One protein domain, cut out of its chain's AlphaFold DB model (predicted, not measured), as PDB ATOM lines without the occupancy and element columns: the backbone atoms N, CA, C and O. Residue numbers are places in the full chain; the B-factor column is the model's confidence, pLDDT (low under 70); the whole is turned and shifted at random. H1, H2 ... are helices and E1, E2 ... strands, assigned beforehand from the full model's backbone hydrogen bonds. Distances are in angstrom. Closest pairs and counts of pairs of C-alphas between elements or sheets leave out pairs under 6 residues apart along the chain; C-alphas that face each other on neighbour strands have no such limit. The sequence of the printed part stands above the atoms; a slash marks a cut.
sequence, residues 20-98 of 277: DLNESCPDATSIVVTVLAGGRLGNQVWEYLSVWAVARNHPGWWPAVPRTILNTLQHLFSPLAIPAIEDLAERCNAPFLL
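What this domain is: This is residues 20 to 98 of the 277 residues of a protein of Ephemera danica (UniProt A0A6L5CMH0). One long helix, H2, packs with its second part, residues 48 to 56, on a very small sheet of two short parallel strands, E1 and E2, while H3 crosses its first part. Away from H2, two short helices, H4 and H5, form a small pair, and H1, four residues, lies near H4. The printed part has 79 residues with five named helices and two named strands, in the order H1, E1, H2, E2, H3, H4, H5; the sheet has the order E1, E2, and the class is mostly helix. The whole is compact, with a radius of gyration of the C-alphas of 12.0 A, and its C-alphas span 34 by 26 by 21 A.

How they stand to each other: E1, residues 31 to 33, and E2, residues 61 to 63, are parallel neighbours, their directions 31 degrees apart. C-alphas 32 and 62 face each other at 4.7 A; N 33 and O 62, and N 62 and O 31, are within hydrogen-bond range, each pair at 2.8 A. With H2, residues 41 to 57, they form a strand-helix-strand unit, two parallel neighbour strands with a helix between them in the chain, and its crossover is right-handed. The closest C-alphas of H2 and E2 are those of Ala 55 and Trp 61, 5.2 A apart; those of H2 and E1 are Val 51 and Val 33, 6.3 A apart. H2 touches H3, residues 67 to 73, with residues 41 to 48 alone, closest at the C-alphas of Gln 44 and Ile 69, 5.8 A; their lines are only just about perpendicular, at 71 degrees. H4, residues 85 to 91, is close to H3 but not clearly touching, closest at the C-alphas of Arg 67 and Glu 86, 6.7 A, at a steep tilt of 48 degrees, opposite ways. H4 touches H5, residues 95 to 98, closest at the C-alphas of Ala 89 and Pro 95, 5.5 A. H1, residues 20 to 23, is close to H4 but not clearly touching, with the C-alphas of Asn 22 and Leu 88 closest at 7.9 A. H2 and H4 are apart. In H2, H3 and H4 every O i to N i+4 pair is within hydrogen-bond range; H1 and H5 are too short for such a pair.

Where its parts are: H1 begins at C-alpha 20, (153.390, 115.715, 155.844). H2 measures 24.6 A from C-alpha 41, (168.302, 120.301, 178.625), to C-alpha 57. H3 and H4 each measure 9.8 A. H5 ends at C-alpha 98, (148.058, 112.458, 176.401).

The domain as a whole: The C-alphas farthest apart are those of Ala 28 and Leu 76, 34.8 A. The printed part has no cut. The link from H3 to H4, 11 residues, is long. Mean pLDDT of the printed part is 86.2; residues 20 to 22 are under 70.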
ATOM      1  N   ASP A  20     154.546 116.603 155.812       55.59
ATOM      2  CA  ASP A  20     153.390 115.715 155.844       55.59
ATOM      3  C   ASP A  20     152.973 115.336 157.279       55.59
ATOM      4  O   ASP A  20     151.781 115.154 157.539       55.59
ATOM      5  N   LEU A  21     153.906 115.287 158.247       64.50
ATOM      6  CA  LEU A  21     153.580 114.962 159.650       64.50
ATOM      7  C   LEU A  21     152.751 116.045 160.340       64.50
ATOM      8  O   LEU A  21     152.053 115.751 161.312       64.50
ATOM      9  N   ASN A  22     152.833 117.291 159.876       64.94
ATOM     10  CA  ASN A  22     152.036 118.384 160.427       64.94
ATOM     11  C   ASN A  22     150.639 118.467 159.804       64.94
ATOM     12  O   ASN A  22     149.745 119.065 160.400       64.94
ATOM     13  N   GLU A  23     150.436 117.840 158.646       72.06
ATOM     14  CA  GLU A  23     149.219 117.994 157.846       72.06
ATOM     15  C   GLU A  23     148.334 116.739 157.829       72.06
ATOM     16  O   GLU A  23     147.166 116.816 157.450       72.06
ATOM     17  N   SER A  24     148.844 115.589 158.284       82.25
ATOM     18  CA  SER A  24     148.128 114.310 158.240       82.25
ATOM     19  C   SER A  24     148.078 113.581 159.591       82.25
ATOM     20  O   SER A  24     148.730 113.968 160.570       82.25
ATOM     21  N   CYS A  25     147.217 112.561 159.667       87.00
ATOM     22  CA  CYS A  25     147.018 111.721 160.846       87.00
ATOM     23  C   CYS A  25     147.513 110.290 160.584       87.00
ATOM     24  O   CYS A  25     147.301 109.789 159.476       87.00
ATOM     25  N   PRO A  26     148.110 109.621 161.591       86.31
ATOM     26  CA  PRO A  26     148.478 108.215 161.503       86.31
ATOM     27  C   PRO A  26     147.261 107.349 161.168       86.31
ATOM     28  O   PRO A  26     146.174 107.554 161.713       86.31
ATOM     29  N   ASP A  27     147.444 106.368 160.286       84.00
ATOM     30  CA  ASP A  27     146.410 105.370 160.017       84.00
ATOM     31  C   ASP A  27     146.308 104.340 161.159       84.00
ATOM     32  O   ASP A  27     147.126 104.300 162.077       84.00
ATOM     33  N   ALA A  28     145.301 103.465 161.098       77.50
ATOM     34  CA  ALA A  28     145.055 102.460 162.136       77.50
ATOM     35  C   ALA A  28     146.183 101.417 162.301       77.50
ATOM     36  O   ALA A  28     146.163 100.650 163.263       77.50
ATOM     37  N   THR A  29     147.138 101.354 161.368       81.25
ATOM     38  CA  THR A  29     148.287 100.433 161.403       81.25
ATOM     39  C   THR A  29     149.589 101.110 161.827       81.25
ATOM     40  O   THR A  29     150.591 100.434 162.065       81.25
ATOM     41  N   SER A  30     149.571 102.434 161.936       84.75
ATOM     42  CA  SER A  30     150.714 103.257 162.290       84.75
ATOM     43  C   SER A  30     151.005 103.194 163.789       84.75
ATOM     44  O   SER A  30     150.103 103.095 164.619       84.75
ATOM     45  N   ILE A  31     152.285 103.297 164.149       89.19
ATOM     46  CA  ILE A  31     152.727 103.354 165.549       89.19
ATOM     47  C   ILE A  31     153.180 104.777 165.854       89.19
ATOM     48  O   ILE A  31     154.091 105.276 165.200       89.19
ATOM     49  N   VAL A  32     152.578 105.420 166.857       90.94
ATOM     50  CA  VAL A  32     153.078 106.702 167.376       90.94
ATOM     51  C   VAL A  32     154.214 106.425 168.352       90.94
ATOM     52  O   VAL A  32     154.051 105.691 169.326       90.94
ATOM     53  N   VAL A  33     155.374 107.015 168.088       92.50
ATOM     54  CA  VAL A  33     156.572 106.903 168.918       92.50
ATOM     55  C   VAL A  33     156.751 108.210 169.664       92.50
ATOM     56  O   VAL A  33     156.822 109.272 169.050       92.50
ATOM     57  N   THR A  34     156.858 108.118 170.984       92.62
ATOM     58  CA  THR A  34     157.040 109.272 171.864       92.62
ATOM     59  C   THR A  34     157.912 108.914 173.063       92.62
ATOM     60  O   THR A  34     158.353 107.774 173.223       92.62
ATOM     61  N   VAL A  35     158.178 109.909 173.899       90.69
ATOM     62  CA  VAL A  35     158.967 109.840 175.128       90.69
ATOM     63  C   VAL A  35     158.258 110.622 176.225       90.69
ATOM     64  O   VAL A  35     157.553 111.595 175.962       90.69
ATOM     65  N   LEU A  36     158.494 110.226 177.472       84.62
ATOM     66  CA  LEU A  36     158.158 111.059 178.617       84.62
ATOM     67  C   LEU A  36     159.287 112.065 178.816       84.62
ATOM     68  O   LEU A  36     160.441 111.667 178.962       84.62
ATOM     69  N   ALA A  37     158.950 113.353 178.819       81.00
ATOM     70  CA  ALA A  37     159.939 114.399 179.025       81.00
ATOM     71  C   ALA A  37     160.557 114.276 180.425       81.00
ATOM     72  O   ALA A  37     159.862 114.341 181.444       81.00
ATOM     73  N   GLY A  38     161.875 114.109 180.468       79.81
ATOM     74  CA  GLY A  38     162.623 113.808 181.675       79.81
ATOM     75  C   GLY A  38     163.904 114.629 181.804       79.81
ATOM     76  O   GLY A  38     164.550 115.056 180.849       79.81
ATOM     77  N   GLY A  39     164.323 114.856 183.048       81.50
ATOM     78  CA  GLY A  39     165.579 115.550 183.337       81.50
ATOM     79  C   GLY A  39     165.651 116.994 182.816       81.50
ATOM     80  O   GLY A  39     164.677 117.739 182.839       81.50
ATOM     81  N   ARG A  40     166.863 117.430 182.447       86.81
ATOM     82  CA  ARG A  40     167.179 118.812 182.018       86.81
ATOM     83  C   ARG A  40     167.607 118.846 180.548       86.81
ATOM     84  O   ARG A  40     167.680 117.794 179.927       86.81
ATOM     85  N   LEU A  41     167.961 120.029 180.032       89.50
ATOM     86  CA  LEU A  41     168.302 120.301 178.625       89.50
ATOM     87  C   LEU A  41     169.026 119.157 177.888       89.50
ATOM     88  O   LEU A  41     168.541 118.705 176.861       89.50
ATOM     89  N   GLY A  42     170.139 118.643 178.425       88.44
ATOM     90  CA  GLY A  42     170.862 117.534 177.790       88.44
ATOM     91  C   GLY A  42     170.006 116.277 177.590       88.44
ATOM     92  O   GLY A  42     170.030 115.691 176.517       88.44
ATOM     93  N   ASN A  43     169.206 115.873 178.582       88.44
ATOM     94  CA  ASN A  43     168.312 114.719 178.444       88.44
ATOM     95  C   ASN A  43     167.229 114.981 177.405       88.44
ATOM     96  O   ASN A  43     167.007 114.122 176.566       88.44
ATOM     97  N   GLN A  44     166.639 116.175 177.402       90.81
ATOM     98  CA  GLN A  44     165.588 116.524 176.448       90.81
ATOM     99  C   GLN A  44     166.089 116.537 174.996       90.81
ATOM    100  O   GLN A  44     165.375 116.098 174.097       90.81
ATOM    101  N   VAL A  45     167.343 116.953 174.755       90.06
ATOM    102  CA  VAL A  45     167.987 116.809 173.434       90.06
ATOM    103  C   VAL A  45     168.056 115.338 173.024       90.06
ATOM    104  O   VAL A  45     167.718 114.992 171.894       90.06
ATOM    105  N   TRP A  46     168.472 114.460 173.938       89.69
ATOM    106  CA  TRP A  46     168.602 113.028 173.661       89.69
ATOM    107  C   TRP A  46     167.257 112.295 173.573       89.69
ATOM    108  O   TRP A  46     167.136 111.362 172.785       89.69
ATOM    109  N   GLU A  47     166.241 112.724 174.313       90.94
ATOM    110  CA  GLU A  47     164.854 112.260 174.202       90.94
ATOM    111  C   GLU A  47     164.293 112.577 172.809       90.94
ATOM    112  O   GLU A  47     163.828 111.670 172.118       90.94
ATOM    113  N   TYR A  48     164.454 113.821 172.337       92.25
ATOM    114  CA  TYR A  48     164.092 114.219 170.972       92.25
ATOM    115  C   TYR A  48     164.838 113.394 169.914       92.25
ATOM    116  O   TYR A  48     164.228 112.821 169.008       92.25
ATOM    117  N   LEU A  49     166.166 113.295 170.042       89.81
ATOM    118  CA  LEU A  49     167.012 112.538 169.117       89.81
ATOM    119  C   LEU A  49     166.650 111.055 169.066       89.81
ATOM    120  O   LEU A  49     166.739 110.447 168.002       89.81
ATOM    121  N   SER A  50     166.248 110.475 170.197       90.81
ATOM    122  CA  SER A  50     165.875 109.062 170.270       90.81
ATOM    123  C   SER A  50     164.581 108.802 169.507       90.81
ATOM    124  O   SER A  50     164.540 107.869 168.708       90.81
ATOM    125  N   VAL A  51     163.562 109.656 169.670       92.31
ATOM    126  CA  VAL A  51     162.317 109.571 168.884       92.31
ATOM    127  C   VAL A  51     162.611 109.726 167.393       92.31
ATOM    128  O   VAL A  51     162.149 108.914 166.591       92.31
ATOM    129  N   TRP A  52     163.437 110.709 167.022       89.75
ATOM    130  CA  TRP A  52     163.833 110.924 165.629       89.75
ATOM    131  C   TRP A  52     164.543 109.709 165.032       89.75
ATOM    132  O   TRP A  52     164.186 109.246 163.949       89.75
ATOM    133  N   ALA A  53     165.539 109.175 165.744       87.56
ATOM    134  CA  ALA A  53     166.343 108.055 165.275       87.56
ATOM    135  C   ALA A  53     165.504 106.781 165.144       87.56
ATOM    136  O   ALA A  53     165.637 106.063 164.155       87.56
ATOM    137  N   VAL A  54     164.626 106.508 166.110       90.38
ATOM    138  CA  VAL A  54     163.729 105.351 166.071       90.38
ATOM    139  C   VAL A  54     162.771 105.470 164.885       90.38
ATOM    140  O   VAL A  54     162.763 104.586 164.035       90.38
ATOM    141  N   ALA A  55     162.039 106.577 164.745       89.31
ATOM    142  CA  ALA A  55     161.103 106.736 163.631       89.31
ATOM    143  C   ALA A  55     161.793 106.654 162.258       89.31
ATOM    144  O   ALA A  55     161.295 105.989 161.354       89.31
ATOM    145  N   ARG A  56     162.995 107.232 162.110       84.31
ATOM    146  CA  ARG A  56     163.760 107.165 160.852       84.31
ATOM    147  C   ARG A  56     164.157 105.737 160.455       84.31
ATOM    148  O   ARG A  56     164.319 105.469 159.269       84.31
ATOM    149  N   ASN A  57     164.322 104.828 161.415       85.50
ATOM    150  CA  ASN A  57     164.693 103.433 161.152       85.50
ATOM    151  C   ASN A  57     163.483 102.488 161.024       85.50
ATOM    152  O   ASN A  57     163.669 101.302 160.748       85.50
ATOM    153  N   HIS A  58     162.259 102.993 161.192       87.19
ATOM    154  CA  HIS A  58     161.035 102.198 161.154       87.19
ATOM    155  C   HIS A  58     159.972 102.873 160.269       87.19
ATOM    156  O   HIS A  58     159.190 103.690 160.755       87.19
ATOM    157  N   PRO A  59     159.906 102.538 158.963       83.25
ATOM    158  CA  PRO A  59     158.880 103.073 158.069       83.25
ATOM    159  C   PRO A  59     157.462 102.856 158.622       83.25
ATOM    160  O   PRO A  59     157.128 101.757 159.061       83.25
ATOM    161  N   GLY A  60     156.636 103.905 158.601       81.94
ATOM    162  CA  GLY A  60     155.274 103.889 159.156       81.94
ATOM    163  C   GLY A  60     155.185 104.201 160.656       81.94
ATOM    164  O   GLY A  60     154.086 104.212 161.210       81.94
ATOM    165  N   TRP A  61     156.309 104.461 161.332       89.12
ATOM    166  CA  TRP A  61     156.311 104.960 162.707       89.12
ATOM    167  C   TRP A  61     156.273 106.491 162.707       89.12
ATOM    168  O   TRP A  61     157.050 107.144 162.015       89.12
ATOM    169  N   TRP A  62     155.364 107.059 163.494       90.25
ATOM    170  CA  TRP A  62     155.078 108.488 163.549       90.25
ATOM    171  C   TRP A  62     155.751 109.103 164.772       90.25
ATOM    172  O   TRP A  62     155.321 108.828 165.896       90.25
ATOM    173  N   PRO A  63     156.806 109.913 164.595       92.19
ATOM    174  CA  PRO A  63     157.457 110.561 165.715       92.19
ATOM    175  C   PRO A  63     156.594 111.719 166.217       92.19
ATOM    176  O   PRO A  63     156.158 112.566 165.440       92.19
ATOM    177  N   ALA A  64     156.405 111.789 167.527       92.38
ATOM    178  CA  ALA A  64     155.869 112.956 168.209       92.38
ATOM    179  C   ALA A  64     156.557 113.087 169.570       92.38
ATOM    180  O   ALA A  64     156.901 112.085 170.193       92.38
ATOM    181  N   VAL A  65     156.782 114.309 170.041       92.44
ATOM    182  CA  VAL A  65     157.389 114.553 171.362       92.44
ATOM    183  C   VAL A  65     156.525 115.509 172.177       92.44
ATOM    184  O   VAL A  65     155.780 116.293 171.592       92.44
ATOM    185  N   PRO A  66     156.621 115.499 173.516       91.62
ATOM    186  CA  PRO A  66     155.973 116.509 174.347       91.62
ATOM    187  C   PRO A  66     156.359 117.928 173.914       91.62
ATOM    188  O   PRO A  66     157.544 118.215 173.696       91.62
ATOM    189  N   ARG A  67     155.388 118.846 173.853       90.12
ATOM    190  CA  ARG A  67     155.609 120.255 173.478       90.12
ATOM    191  C   ARG A  67     156.683 120.920 174.321       90.12
ATOM    192  O   ARG A  67     157.402 121.786 173.846       90.12
ATOM    193  N   THR A  68     156.832 120.502 175.565       87.00
ATOM    194  CA  THR A  68     157.819 121.052 176.495       87.00
ATOM    195  C   THR A  68     159.263 120.738 176.103       87.00
ATOM    196  O   THR A  68     160.143 121.572 176.330       87.00
ATOM    197  N   ILE A  69     159.509 119.596 175.449       89.00
ATOM    198  CA  ILE A  69     160.803 119.305 174.819       89.00
ATOM    199  C   ILE A  69     161.024 120.288 173.673       89.00
ATOM    200  O   ILE A  69     162.070 120.930 173.625       89.00
ATOM    201  N   LEU A  70     160.033 120.477 172.795       88.75
ATOM    202  CA  LEU A  70     160.141 121.427 171.680       88.75
ATOM    203  C   LEU A  70     160.387 122.852 172.178       88.75
ATOM    204  O   LEU A  70     161.307 123.509 171.700       88.75
ATOM    205  N   ASN A  71     159.649 123.288 173.200       86.88
ATOM    206  CA  ASN A  71     159.798 124.605 173.808       86.88
ATOM    207  C   ASN A  71     161.193 124.826 174.382       86.88
ATOM    208  O   ASN A  71     161.693 125.940 174.318       86.88
ATOM    209  N   THR A  72     161.823 123.778 174.910       86.00
ATOM    210  CA  THR A  72     163.195 123.829 175.421       86.00
ATOM    211  C   THR A  72     164.216 123.809 174.281       86.00
ATOM    212  O   THR A  72     165.191 124.560 174.299       86.00
ATOM    213  N   LEU A  73     164.017 122.963 173.269       86.94
ATOM    214  CA  LEU A  73     164.987 122.775 172.191       86.94
ATOM    215  C   LEU A  73     164.975 123.911 171.168       86.94
ATOM    216  O   LEU A  73     166.038 124.239 170.645       86.94
ATOM    217  N   GLN A  74     163.833 124.562 170.939       85.19
ATOM    218  CA  GLN A  74     163.696 125.667 169.981       85.19
ATOM    219  C   GLN A  74     164.560 126.893 170.319       85.19
ATOM    220  O   GLN A  74     164.733 127.770 169.477       85.19
ATOM    221  N   HIS A  75     165.092 126.978 171.543       80.56
ATOM    222  CA  HIS A  75     166.066 128.002 171.928       80.56
ATOM    223  C   HIS A  75     167.420 127.828 171.241       80.56
ATOM    224  O   HIS A  75     168.152 128.798 171.070       80.56
ATOM    225  N   LEU A  76     167.772 126.591 170.893       78.81
ATOM    226  CA  LEU A  76     169.067 126.245 170.315       78.81
ATOM    227  C   LEU A  76     168.917 125.757 168.879       78.81
ATOM    228  O   LEU A  76     169.686 126.161 168.014       78.81
ATOM    229  N   PHE A  77     167.913 124.923 168.622       81.25
ATOM    230  CA  PHE A  77     167.720 124.216 167.365       81.25
ATOM    231  C   PHE A  77     166.447 124.718 166.693       81.25
ATOM    232  O   PHE A  77     165.352 124.563 167.230       81.25
ATOM    233  N   SER A  78     166.573 125.317 165.513       75.44
ATOM    234  CA  SER A  78     165.417 125.737 164.724       75.44
ATOM    235  C   SER A  78     165.737 125.678 163.226       75.44
ATOM    236  O   SER A  78     166.793 126.181 162.828       75.44
ATOM    237  N   PRO A  79     164.858 125.090 162.389       79.00
ATOM    238  CA  PRO A  79     163.574 124.471 162.746       79.00
ATOM    239  C   PRO A  79     163.722 123.063 163.362       79.00
ATOM    240  O   PRO A  79     164.664 122.333 163.056       79.00
ATOM    241  N   LEU A  80     162.762 122.670 164.208       83.56
ATOM    242  CA  LEU A  80     162.598 121.291 164.688       83.56
ATOM    243  C   LEU A  80     161.642 120.532 163.760       83.56
ATOM    244  O   LEU A  80     160.657 121.091 163.288       83.56
ATOM    245  N   ALA A  81     161.947 119.263 163.494       84.62
ATOM    246  CA  ALA A  81     161.257 118.458 162.489       84.62
ATOM    247  C   ALA A  81     160.137 117.569 163.061       84.62
ATOM    248  O   ALA A  81     159.218 117.209 162.333       84.62
ATOM    249  N   ILE A  82     160.217 117.191 164.343       89.25
ATOM    250  CA  ILE A  82     159.204 116.355 165.005       89.25
ATOM    251  C   ILE A  82     158.084 117.248 165.569       89.25
ATOM    252  O   ILE A  82     158.404 118.201 166.284       89.25
ATOM    253  N   PRO A  83     156.797 116.937 165.311       90.38
ATOM    254  CA  PRO A  83     155.663 117.680 165.861       90.38
ATOM    255  C   PRO A  83     155.457 117.456 167.365       90.38
ATOM    256  O   PRO A  83     155.929 116.473 167.948       90.38
ATOM    257  N   ALA A  84     154.675 118.344 167.986       91.62
ATOM    258  CA  ALA A  84     154.211 118.122 169.347       91.62
ATOM    259  C   ALA A  84     153.149 117.012 169.366       91.62
ATOM    260  O   ALA A  84     152.236 116.994 168.536       91.62
ATOM    261  N   ILE A  85     153.225 116.112 170.342       91.25
ATOM    262  CA  ILE A  85     152.203 115.079 170.548       91.25
ATOM    263  C   ILE A  85     150.846 115.687 170.920       91.25
ATOM    264  O   ILE A  85     149.809 115.131 170.575       91.25
ATOM    265  N   GLU A  86     150.845 116.859 171.551       91.31
ATOM    266  CA  GLU A  86     149.652 117.640 171.860       91.31
ATOM    267  C   GLU A  86     148.948 118.125 170.585       91.31
ATOM    268  O   GLU A  86     147.733 117.966 170.479       91.31
ATOM    269  N   ASP A  87     149.697 118.621 169.589       90.56
ATOM    270  CA  ASP A  87     149.127 119.015 168.287       90.56
ATOM    271  C   ASP A  87     148.559 117.806 167.547       90.56
ATOM    272  O   ASP A  87     147.492 117.884 166.939       90.56
ATOM    273  N   LEU A  88     149.260 116.670 167.608       90.06
ATOM    274  CA  LEU A  88     148.809 115.429 166.991       90.06
ATOM    275  C   LEU A  88     147.512 114.915 167.636       90.06
ATOM    276  O   LEU A  88     146.577 114.539 166.929       90.06
ATOM    277  N   ALA A  89     147.444 114.915 168.969       90.69
ATOM    278  CA  ALA A  89     146.276 114.471 169.723       90.69
ATOM    279  C   ALA A  89     145.047 115.342 169.445       90.69
ATOM    280  O   ALA A  89     143.954 114.808 169.251       90.69
ATOM    281  N   GLU A  90     145.223 116.665 169.392       91.06
ATOM    282  CA  GLU A  90     144.156 117.610 169.064       91.06
ATOM    283  C   GLU A  90     143.688 117.434 167.615       91.06
ATOM    284  O   GLU A  90     142.506 117.180 167.369       91.06
ATOM    285  N   ARG A  91     144.619 117.478 166.654       91.06
ATOM    286  CA  ARG A  91     144.318 117.380 165.219       91.06
ATOM    287  C   ARG A  91     143.630 116.069 164.849       91.06
ATOM    288  O   ARG A  91     142.719 116.071 164.025       91.06
ATOM    289  N   CYS A  92     144.055 114.958 165.446       90.25
ATOM    290  CA  CYS A  92     143.559 113.622 165.118       90.25
ATOM    291  C   CYS A  92     142.459 113.123 166.067       90.25
ATOM    292  O   CYS A  92     142.078 111.957 165.979       90.25
ATOM    293  N   ASN A  93     141.943 113.980 166.961       91.06
ATOM    294  CA  ASN A  93     140.932 113.627 167.964       91.06
ATOM    295  C   ASN A  93     141.306 112.352 168.756       91.06
ATOM    296  O   ASN A  93     140.500 111.436 168.931       91.06
ATOM    297  N   ALA A  94     142.563 112.289 169.203       88.44
ATOM    298  CA  ALA A  94     143.195 111.132 169.832       88.44
ATOM    299  C   ALA A  94     143.675 111.459 171.265       88.44
ATOM    300  O   ALA A  94     144.876 111.457 171.537       88.44
ATOM    301  N   PRO A  95     142.759 111.736 172.216       86.44
ATOM    302  CA  PRO A  95     143.115 112.190 173.565       86.44
ATOM    303  C   PRO A  95     143.885 111.147 174.388       86.44
ATOM    304  O   PRO A  95     144.618 111.514 175.305       86.44
ATOM    305  N   PHE A  96     143.764 109.861 174.038       85.38
ATOM    306  CA  PHE A  96     144.496 108.764 174.681       85.38
ATOM    307  C   PHE A  96     146.024 108.929 174.577       85.38
ATOM    308  O   PHE A  96     146.753 108.429 175.428       85.38
ATOM    309  N   LEU A  97     146.522 109.681 173.584       84.31
ATOM    310  CA  LEU A  97     147.950 109.988 173.430       84.31
ATOM    311  C   LEU A  97     148.515 110.854 174.572       84.31
ATOM    312  O   LEU A  97     149.730 110.939 174.727       84.31
ATOM    313  N   LEU A  98     147.655 111.504 175.364       84.94
ATOM    314  CA  LEU A  98     148.058 112.458 176.401       84.94
ATOM    315  C   LEU A  98     147.970 111.900 177.828       84.94
ATOM    316  O   LEU A  98     148.375 112.585 178.770       84.94
TER     317      LEU A  98